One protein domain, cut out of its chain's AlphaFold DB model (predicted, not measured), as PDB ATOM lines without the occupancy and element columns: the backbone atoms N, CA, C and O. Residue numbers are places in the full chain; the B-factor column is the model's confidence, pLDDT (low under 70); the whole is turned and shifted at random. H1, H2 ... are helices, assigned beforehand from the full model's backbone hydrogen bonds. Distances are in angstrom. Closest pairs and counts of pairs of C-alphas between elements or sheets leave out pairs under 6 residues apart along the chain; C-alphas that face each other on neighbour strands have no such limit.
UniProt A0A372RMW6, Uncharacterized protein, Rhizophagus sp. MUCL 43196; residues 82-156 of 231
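Overview. This is residues 82 to 156 of the 231 residues of an uncharacterized protein of Rhizophagus sp. MUCL 43196 (UniProt A0A372RMW6). A long helix, H5, makes the longest axis, and its residues 149 to 155 stick out at one end; H1 packs crosswise on residues 136 to 145 of H5 and sits between H5 and H2. The short helices H3 and H4 make a loose arc at the other end, leading from the end of H2 back to the start of H5. The printed part has 75 residues with five named helices, H1 to H5 in order, and no named strand; the class is all helix. It is only just loose, close to compact, with a radius of gyration of the C-alphas of 13.9 A and spans of 48 by 21 by 16 A.

Along the chain. H1, residues 82 to 92, begins at C-alpha 82 (260.892, 259.010, 276.665) and is 15.4 A long. H2, residues 98 to 112, is 21.1 A long. H3, residues 114 to 121, and H4, residues 125 to 132, measure 10.0 A and 10.4 A. H5, residues 134 to 155, runs 31.2 A to C-alpha 155 (275.881, 251.995, 254.286).

Arrangement. H1 touches H5 at a steep tilt of 50 degrees, the same way; the closest C-alphas, of Ala 86 and His 141, are 5.1 A apart. H1 touches H2, closest at C-alphas 85 and 105, 6.5 A. H2 and H3 touch only at the corner, closest at C-alphas 110 and 117, 5.6 A. H4 and H5 meet only through their link. Every O i to N i+4 pair is within hydrogen-bond range in H2, H3, H4 and H5; in H1, 5 of 7 are.

Size, cuts and confidence. The farthest C-alphas, of Lys 122 and Ile 156, are 48.5 A apart. The printed part has no cut, and the four links are tight. Residue 123 alone has a pLDDT under 70.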
ATOM      1  N   VAL A  82     261.122 259.965 277.757       96.44
ATOM      2  CA  VAL A  82     260.892 259.010 276.665       96.44
ATOM      3  C   VAL A  82     262.001 259.096 275.620       96.44
ATOM      4  O   VAL A  82     262.557 258.072 275.216       96.44
ATOM      5  N   LYS A  83     262.376 260.310 275.204       96.12
ATOM      6  CA  LYS A  83     263.451 260.516 274.225       96.12
ATOM      7  C   LYS A  83     264.799 260.005 274.740       96.12
ATOM      8  O   LYS A  83     265.534 259.386 273.970       96.12
ATOM      9  N   CYS A  84     265.135 260.260 276.003       95.62
ATOM     10  CA  CYS A  84     266.381 259.796 276.617       95.62
ATOM     11  C   CYS A  84     266.403 258.271 276.785       95.62
ATOM     12  O   CYS A  84     267.351 257.620 276.348       95.62
ATOM     13  N   ILE A  85     265.332 257.690 277.327       96.38
ATOM     14  CA  ILE A  85     265.210 256.244 277.541       96.38
ATOM     15  C   ILE A  85     265.283 255.499 276.205       96.38
ATOM     16  O   ILE A  85     266.041 254.540 276.087       96.38
ATOM     17  N   ALA A  86     264.567 255.959 275.172       96.75
ATOM     18  CA  ALA A  86     264.605 255.338 273.848       96.75
ATOM     19  C   ALA A  86     266.020 255.340 273.239       96.75
ATOM     20  O   ALA A  86     266.421 254.352 272.624       96.75
ATOM     21  N   LYS A  87     266.788 256.426 273.433       95.12
ATOM     22  CA  LYS A  87     268.178 256.531 272.954       95.12
ATOM     23  C   LYS A  87     269.106 255.540 273.646       95.12
ATOM     24  O   LYS A  87     270.000 255.008 273.001       95.12
ATOM     25  N   GLU A  88     268.916 255.308 274.938       94.62
ATOM     26  CA  GLU A  88     269.711 254.322 275.670       94.62
ATOM     27  C   GLU A  88     269.266 252.891 275.354       94.62
ATOM     28  O   GLU A  88     270.103 252.007 275.207       94.62
ATOM     29  N   LEU A  89     267.962 252.655 275.182       95.62
ATOM     30  CA  LEU A  89     267.432 251.331 274.855       95.62
ATOM     31  C   LEU A  89     267.878 250.833 273.486       95.62
ATOM     32  O   LEU A  89     268.251 249.671 273.378       95.62
ATOM     33  N   ILE A  90     267.869 251.680 272.450       94.62
ATOM     34  CA  ILE A  90     268.238 251.244 271.092       94.62
ATOM     35  C   ILE A  90     269.708 250.806 270.989       94.62
ATOM     36  O   ILE A  90     270.036 249.983 270.142       94.62
ATOM     37  N   LYS A  91     270.582 251.298 271.881       93.69
ATOM     38  CA  LYS A  91     271.980 250.845 271.991       93.69
ATOM     39  C   LYS A  91     272.098 249.437 272.577       93.69
ATOM     40  O   LYS A  91     273.080 248.755 272.317       93.69
ATOM     41  N   ILE A  92     271.129 249.037 273.400       92.31
ATOM     42  CA  ILE A  92     271.125 247.757 274.116       92.31
ATOM     43  C   ILE A  92     270.367 246.699 273.310       92.31
ATOM     44  O   ILE A  92     270.834 245.572 273.183       92.31
ATOM     45  N   ALA A  93     269.190 247.045 272.779       93.06
ATOM     46  CA  ALA A  93     268.323 246.117 272.064       93.06
ATOM     47  C   ALA A  93     267.530 246.802 270.938       93.06
ATOM     48  O   ALA A  93     266.817 247.790 271.149       93.06
ATOM     49  N   ILE A  94     267.591 246.201 269.743       94.12
ATOM     50  CA  ILE A  94     266.785 246.592 268.570       94.12
ATOM     51  C   ILE A  94     265.315 246.168 268.744       94.12
ATOM     52  O   ILE A  94     264.408 246.849 268.265       94.12
ATOM     53  N   TYR A  95     265.073 245.084 269.487       95.56
ATOM     54  CA  TYR A  95     263.740 244.596 269.850       95.56
ATOM     55  C   TYR A  95     263.665 244.332 271.360       95.56
ATOM     56  O   TYR A  95     263.805 243.189 271.794       95.56
ATOM     57  N   PRO A  96     263.499 245.380 272.186       95.94
ATOM     58  CA  PRO A  96     263.418 245.210 273.625       95.94
ATOM     59  C   PRO A  96     262.116 244.517 274.027       95.94
ATOM     60  O   PRO A  96     261.059 244.745 273.435       95.94
ATOM     61  N   THR A  97     262.176 243.713 275.084       96.19
ATOM     62  CA  THR A  97     260.985 243.122 275.705       96.19
ATOM     63  C   THR A  97     260.260 244.138 276.589       96.19
ATOM     64  O   THR A  97     260.848 245.119 277.054       96.19
ATOM     65  N   GLN A  98     258.988 243.875 276.906       94.38
ATOM     66  CA  GLN A  98     258.196 244.735 277.794       94.38
ATOM     67  C   GLN A  98     258.879 244.974 279.148       94.38
ATOM     68  O   GLN A  98     258.916 246.096 279.652       94.38
ATOM     69  N   LYS A  99     259.483 243.919 279.708       95.44
ATOM     70  CA  LYS A  99     260.222 243.976 280.972       95.44
ATOM     71  C   LYS A  99     261.458 244.875 280.876       95.44
ATOM     72  O   LYS A  99     261.757 245.591 281.825       95.44
ATOM     73  N   GLN A 100     262.158 244.866 279.739       96.12
ATOM     74  CA  GLN A 100     263.310 245.742 279.509       96.12
ATOM     75  C   GLN A 100     262.894 247.211 279.404       96.12
ATOM     76  O   GLN A 100     263.546 248.064 280.009       96.12
ATOM     77  N   PHE A 101     261.794 247.509 278.701       96.69
ATOM     78  CA  PHE A 101     261.241 248.866 278.665       96.69
ATOM     79  C   PHE A 101     260.873 249.360 280.068       96.69
ATOM     80  O   PHE A 101     261.284 250.456 280.455       96.69
ATOM     81  N   LEU A 102     260.162 248.538 280.847       95.69
ATOM     82  CA  LEU A 102     259.733 248.886 282.201       95.69
ATOM     83  C   LEU A 102     260.932 249.140 283.123       95.69
ATOM     84  O   LEU A 102     261.032 250.217 283.703       95.69
ATOM     85  N   ALA A 103     261.873 248.194 283.199       95.38
ATOM     86  CA  ALA A 103     263.032 248.294 284.085       95.38
ATOM     87  C   ALA A 103     263.908 249.514 283.763       95.38
ATOM     88  O   ALA A 103     264.347 250.230 284.663       95.38
ATOM     89  N   LYS A 104     264.137 249.793 282.471       96.25
ATOM     90  CA  LYS A 104     264.924 250.962 282.059       96.25
ATOM     91  C   LYS A 104     264.202 252.272 282.378       96.25
ATOM     92  O   LYS A 104     264.847 253.233 282.789       96.25
ATOM     93  N   THR A 105     262.882 252.301 282.206       95.81
ATOM     94  CA  THR A 105     262.053 253.473 282.516       95.81
ATOM     95  C   THR A 105     262.023 253.754 284.015       95.81
ATOM     96  O   THR A 105     262.231 254.891 284.428       95.81
ATOM     97  N   GLU A 106     261.815 252.722 284.831       95.00
ATOM     98  CA  GLU A 106     261.800 252.830 286.289       95.00
ATOM     99  C   GLU A 106     263.153 253.293 286.838       95.00
ATOM    100  O   GLU A 106     263.208 254.245 287.621       95.00
ATOM    101  N   GLY A 107     264.255 252.694 286.369       94.44
ATOM    102  CA  GLY A 107     265.602 253.126 286.743       94.44
ATOM    103  C   GLY A 107     265.855 254.591 286.385       94.44
ATOM    104  O   GLY A 107     266.263 255.379 287.231       94.44
ATOM    105  N   PHE A 108     265.512 254.997 285.160       95.06
ATOM    106  CA  PHE A 108     265.726 256.373 284.716       95.06
ATOM    107  C   PHE A 108     264.901 257.392 285.519       95.06
ATOM    108  O   PHE A 108     265.422 258.438 285.906       95.06
ATOM    109  N   LEU A 109     263.621 257.117 285.779       93.56
ATOM    110  CA  LEU A 109     262.741 258.061 286.475       93.56
ATOM    111  C   LEU A 109     263.021 258.144 287.974       93.56
ATOM    112  O   LEU A 109     262.932 259.234 288.536       93.56
ATOM    113  N   SER A 110     263.361 257.026 288.618       93.31
ATOM    114  CA  SER A 110     263.721 257.022 290.040       93.31
ATOM    115  C   SER A 110     265.024 257.782 290.310       93.31
ATOM    116  O   SER A 110     265.118 258.460 291.331       93.31
ATOM    117  N   GLU A 111     265.979 257.740 289.377       94.25
ATOM    118  CA  GLU A 111     267.259 258.448 289.473       94.25
ATOM    119  C   GLU A 111     267.144 259.935 289.102       94.25
ATOM    120  O   GLU A 111     267.584 260.802 289.854       94.25
ATOM    121  N   ASN A 112     266.521 260.253 287.963       92.12
ATOM    122  CA  ASN A 112     266.527 261.615 287.412       92.12
ATOM    123  C   ASN A 112     265.354 262.475 287.906       92.12
ATOM    124  O   ASN A 112     265.451 263.702 287.938       92.12
ATOM    125  N   TYR A 113     264.234 261.850 288.285       91.00
ATOM    126  CA  TYR A 113     263.007 262.542 288.688       91.00
ATOM    127  C   TYR A 113     262.353 261.893 289.924       91.00
ATOM    128  O   TYR A 113     261.171 261.530 289.882       91.00
ATOM    129  N   PRO A 114     263.069 261.779 291.060       90.31
ATOM    130  CA  PRO A 114     262.609 261.018 292.225       90.31
ATOM    131  C   PRO A 114     261.282 261.529 292.796       90.31
ATOM    132  O   PRO A 114     260.434 260.737 293.199       90.31
ATOM    133  N   GLU A 115     261.049 262.843 292.795       88.62
ATOM    134  CA  GLU A 115     259.801 263.432 293.305       88.62
ATOM    135  C   GLU A 115     258.599 263.184 292.380       88.62
ATOM    136  O   GLU A 115     257.474 262.985 292.847       88.62
ATOM    137  N   PHE A 116     258.827 263.134 291.063       88.88
ATOM    138  CA  PHE A 116     257.814 262.686 290.106       88.88
ATOM    139  C   PHE A 116     257.526 261.197 290.309       88.88
ATOM    140  O   PHE A 116     256.368 260.814 290.483       88.88
ATOM    141  N   TYR A 117     258.576 260.374 290.375       89.94
ATOM    142  CA  TYR A 117     258.445 258.931 290.527       89.94
ATOM    143  C   TYR A 117     257.706 258.559 291.815       89.94
ATOM    144  O   TYR A 117     256.720 257.835 291.758       89.94
ATOM    145  N   LYS A 118     258.073 259.136 292.968       89.56
ATOM    146  CA  LYS A 118     257.361 258.926 294.244       89.56
ATOM    147  C   LYS A 118     255.890 259.338 294.175       89.56
ATOM    148  O   LYS A 118     255.049 258.699 294.803       89.56
ATOM    149  N   ARG A 119     255.560 260.417 293.456       87.94
ATOM    150  CA  ARG A 119     254.174 260.890 293.311       87.94
ATOM    151  C   ARG A 119     253.326 259.897 292.520       87.94
ATOM    152  O   ARG A 119     252.213 259.596 292.942       87.94
ATOM    153  N   VAL A 120     253.860 259.396 291.408       84.06
ATOM    154  CA  VAL A 120     253.173 258.454 290.516       84.06
ATOM    155  C   VAL A 120     253.151 257.042 291.106       84.06
ATOM    156  O   VAL A 120     252.116 256.385 291.105       84.06
ATOM    157  N   SER A 121     254.261 256.594 291.694       79.56
ATOM    158  CA  SER A 121     254.428 255.248 292.256       79.56
ATOM    159  C   SER A 121     253.458 254.948 293.408       79.56
ATOM    160  O   SER A 121     253.007 253.816 293.559       79.56
ATOM    161  N   LYS A 122     253.013 255.973 294.151       73.31
ATOM    162  CA  LYS A 122     251.971 255.840 295.191       73.31
ATOM    163  C   LYS A 122     250.623 255.335 294.666       73.31
ATOM    164  O   LYS A 122     249.838 254.804 295.446       73.31
ATOM    165  N   LYS A 123     250.322 255.536 293.381       68.44
ATOM    166  CA  LYS A 123     249.061 255.143 292.745       68.44
ATOM    167  C   LYS A 123     249.378 254.281 291.528       68.44
ATOM    168  O   LYS A 123     249.502 254.793 290.427       68.44
ATOM    169  N   ASN A 124     249.516 252.976 291.749       84.56
ATOM    170  CA  ASN A 124     249.614 251.950 290.706       84.56
ATOM    171  C   ASN A 124     250.559 252.310 289.532       84.56
ATOM    172  O   ASN A 124     250.114 252.547 288.406       84.56
ATOM    173  N   TRP A 125     251.870 252.334 289.812       91.06
ATOM    174  CA  TRP A 125     252.945 252.638 288.849       91.06
ATOM    175  C   TRP A 125     252.773 251.944 287.491       91.06
ATOM    176  O   TRP A 125     252.903 252.591 286.455       91.06
ATOM    177  N   ILE A 126     252.449 250.648 287.502       92.50
ATOM    178  CA  ILE A 126     252.338 249.827 286.289       92.50
ATOM    179  C   ILE A 126     251.254 250.384 285.365       92.50
ATOM    180  O   ILE A 126     251.525 250.656 284.200       92.50
ATOM    181  N   SER A 127     250.059 250.645 285.903       92.38
ATOM    182  CA  SER A 127     248.952 251.210 285.125       92.38
ATOM    183  C   SER A 127     249.303 252.588 284.565       92.38
ATOM    184  O   SER A 127     249.058 252.859 283.390       92.38
ATOM    185  N   TYR A 128     249.944 253.446 285.366       91.69
ATOM    186  CA  TYR A 128     250.382 254.747 284.872       91.69
ATOM    187  C   TYR A 128     251.385 254.615 283.723       91.69
ATOM    188  O   TYR A 128     251.236 255.295 282.707       91.69
ATOM    189  N   TYR A 129     252.390 253.752 283.877       94.31
ATOM    190  CA  TYR A 129     253.405 253.492 282.864       94.31
ATOM    191  C   TYR A 129     252.775 252.989 281.561       94.31
ATOM    192  O   TYR A 129     253.059 253.545 280.499       94.31
ATOM    193  N   GLU A 130     251.896 251.990 281.640       94.38
ATOM    194  CA  GLU A 130     251.250 251.383 280.473       94.38
ATOM    195  C   GLU A 130     250.389 252.378 279.695       94.38
ATOM    196  O   GLU A 130     250.369 252.332 278.468       94.38
ATOM    197  N   THR A 131     249.710 253.299 280.383       91.88
ATOM    198  CA  THR A 131     248.831 254.278 279.732       91.88
ATOM    199  C   THR A 131     249.567 255.539 279.270       91.88
ATOM    200  O   THR A 131     249.290 256.039 278.184       91.88
ATOM    201  N   ASN A 132     250.505 256.068 280.064       91.12
ATOM    202  CA  ASN A 132     251.048 257.420 279.857       91.12
ATOM    203  C   ASN A 132     252.473 257.450 279.293       91.12
ATOM    204  O   ASN A 132     252.892 258.484 278.780       91.12
ATOM    205  N   ILE A 133     253.247 256.368 279.420       94.44
ATOM    206  CA  ILE A 133     254.670 256.363 279.037       94.44
ATOM    207  C   ILE A 133     254.930 255.350 277.929       94.44
ATOM    208  O   ILE A 133     255.543 255.684 276.915       94.44
ATOM    209  N   PHE A 134     254.468 254.115 278.111       96.69
ATOM    210  CA  PHE A 134     254.802 253.000 277.238       96.69
ATOM    211  C   PHE A 134     254.427 253.216 275.762       96.69
ATOM    212  O   PHE A 134     255.292 252.964 274.921       96.69
ATOM    213  N   PRO A 135     253.232 253.728 275.400       96.25
ATOM    214  CA  PRO A 135     252.866 253.911 273.996       96.25
ATOM    215  C   PRO A 135     253.819 254.873 273.278       96.25
ATOM    216  O   PRO A 135     254.359 254.550 272.219       96.25
ATOM    217  N   HIS A 136     254.113 256.013 273.911       96.75
ATOM    218  CA  HIS A 136     255.038 257.015 273.380       96.75
ATOM    219  C   HIS A 136     256.478 256.503 273.330       96.75
ATOM    220  O   HIS A 136     257.214 256.783 272.381       96.75
ATOM    221  N   LEU A 137     256.892 255.729 274.334       97.06
ATOM    222  CA  LEU A 137     258.216 255.120 274.370       97.06
ATOM    223  C   LEU A 137     258.399 254.085 273.259       97.06
ATOM    224  O   LEU A 137     259.425 254.093 272.576       97.06
ATOM    225  N   LEU A 138     257.396 253.234 273.053       97.19
ATOM    226  CA  LEU A 138     257.387 252.220 272.010       97.19
ATOM    227  C   LEU A 138     257.426 252.860 270.621       97.19
ATOM    228  O   LEU A 138     258.235 252.462 269.783       97.19
ATOM    229  N   GLU A 139     256.591 253.868 270.382       97.06
ATOM    230  CA  GLU A 139     256.584 254.619 269.129       97.06
ATOM    231  C   GLU A 139     257.945 255.275 268.869       97.06
ATOM    232  O   GLU A 139     258.515 255.143 267.779       97.06
ATOM    233  N   LYS A 140     258.530 255.917 269.889       97.19
ATOM    234  CA  LYS A 140     259.825 256.579 269.737       97.19
ATOM    235  C   LYS A 140     260.960 255.596 269.470       97.19
ATOM    236  O   LYS A 140     261.821 255.870 268.634       97.19
ATOM    237  N   HIS A 141     260.948 254.449 270.143       97.25
ATOM    238  CA  HIS A 141     261.918 253.381 269.916       97.25
ATOM    239  C   HIS A 141     261.790 252.796 268.501       97.25
ATOM    240  O   HIS A 141     262.791 252.698 267.789       97.25
ATOM    241  N   ARG A 142     260.561 252.533 268.027       96.69
ATOM    242  CA  ARG A 142     260.293 252.100 266.641       96.69
ATOM    243  C   ARG A 142     260.792 253.114 265.613       96.69
ATOM    244  O   ARG A 142     261.389 252.714 264.617       96.69
ATOM    245  N   SER A 143     260.599 254.406 265.871       97.00
ATOM    246  CA  SER A 143     261.129 255.482 265.029       97.00
ATOM    247  C   SER A 143     262.660 255.428 264.941       97.00
ATOM    248  O   SER A 143     263.204 255.432 263.838       97.00
ATOM    249  N   PHE A 144     263.362 255.283 266.072       95.44
ATOM    250  CA  PHE A 144     264.824 255.137 266.072       95.44
ATOM    251  C   PHE A 144     265.295 253.882 265.349       95.44
ATOM    252  O   PHE A 144     266.268 253.952 264.602       95.44
ATOM    253  N   ARG A 145     264.587 252.761 265.505       95.56
ATOM    254  CA  ARG A 145     264.855 251.544 264.735       95.56
ATOM    255  C   ARG A 145     264.696 251.780 263.233       95.56
ATOM    256  O   ARG A 145     265.548 251.344 262.470       95.56
ATOM    257  N   GLY A 146     263.648 252.484 262.806       93.88
ATOM    258  CA  GLY A 146     263.442 252.841 261.399       93.88
ATOM    259  C   GLY A 146     264.584 253.696 260.846       93.88
ATOM    260  O   GLY A 146     265.145 253.378 259.800       93.88
ATOM    261  N   THR A 147     265.001 254.729 261.586       93.12
ATOM    262  CA  THR A 147     266.160 255.557 261.211       93.12
ATOM    263  C   THR A 147     267.449 254.743 261.141       93.12
ATOM    264  O   THR A 147     268.238 254.925 260.218       93.12
ATOM    265  N   LEU A 148     267.671 253.849 262.107       90.50
ATOM    266  CA  LEU A 148     268.831 252.966 262.119       90.50
ATOM    267  C   LEU A 148     268.825 252.041 260.897       90.50
ATOM    268  O   LEU A 148     269.838 251.955 260.217       90.50
ATOM    269  N   SER A 149     267.684 251.425 260.580       89.06
ATOM    270  CA  SER A 149     267.519 250.556 259.409       89.06
ATOM    271  C   SER A 149     267.820 251.286 258.098       89.06
ATOM    272  O   SER A 149     268.595 250.788 257.290       89.06
ATOM    273  N   SER A 150     267.296 252.506 257.920       87.81
ATOM    274  CA  SER A 150     267.589 253.327 256.734       87.81
ATOM    275  C   SER A 150     269.083 253.599 256.597       87.81
ATOM    276  O   SER A 150     269.653 253.356 255.543       87.81
ATOM    277  N   ARG A 151     269.741 254.029 257.680       88.44
ATOM    278  CA  ARG A 151     271.187 254.295 257.660       88.44
ATOM    279  C   ARG A 151     271.992 253.042 257.354       88.44
ATOM    280  O   ARG A 151     272.945 253.112 256.597       88.44
ATOM    281  N   ILE A 152     271.608 251.910 257.940       85.81
ATOM    282  CA  ILE A 152     272.249 250.623 257.675       85.81
ATOM    283  C   ILE A 152     272.115 250.277 256.192       85.81
ATOM    284  O   ILE A 152     273.128 249.992 255.561       85.81
ATOM    285  N   LYS A 153     270.907 250.383 255.627       84.94
ATOM    286  CA  LYS A 153     270.650 250.141 254.202       84.94
ATOM    287  C   LYS A 153     271.515 251.026 253.302       84.94
ATOM    288  O   LYS A 153     272.061 250.521 252.333       84.94
ATOM    289  N   ASP A 154     271.678 252.299 253.651       82.06
ATOM    290  CA  ASP A 154     272.491 253.239 252.870       82.06
ATOM    291  C   ASP A 154     274.003 252.945 252.969       82.06
ATOM    292  O   ASP A 154     274.766 253.323 252.085       82.06
ATOM    293  N   THR A 155     274.454 252.293 254.049       86.88
ATOM    294  CA  THR A 155     275.881 251.995 254.286       86.88
ATOM    295  C   THR A 155     276.326 250.591 253.887       86.88
ATOM    296  O   THR A 155     277.514 250.390 253.636       86.88
ATOM    297  N   ILE A 156     275.419 249.614 253.883       87.75
ATOM    298  CA  ILE A 156     275.749 248.217 253.601       87.75
ATOM    299  C   ILE A 156     275.903 248.028 252.091       87.75
ATOM    300  O   ILE A 156     275.045 248.437 251.314       87.75
TER     301      ILE A 156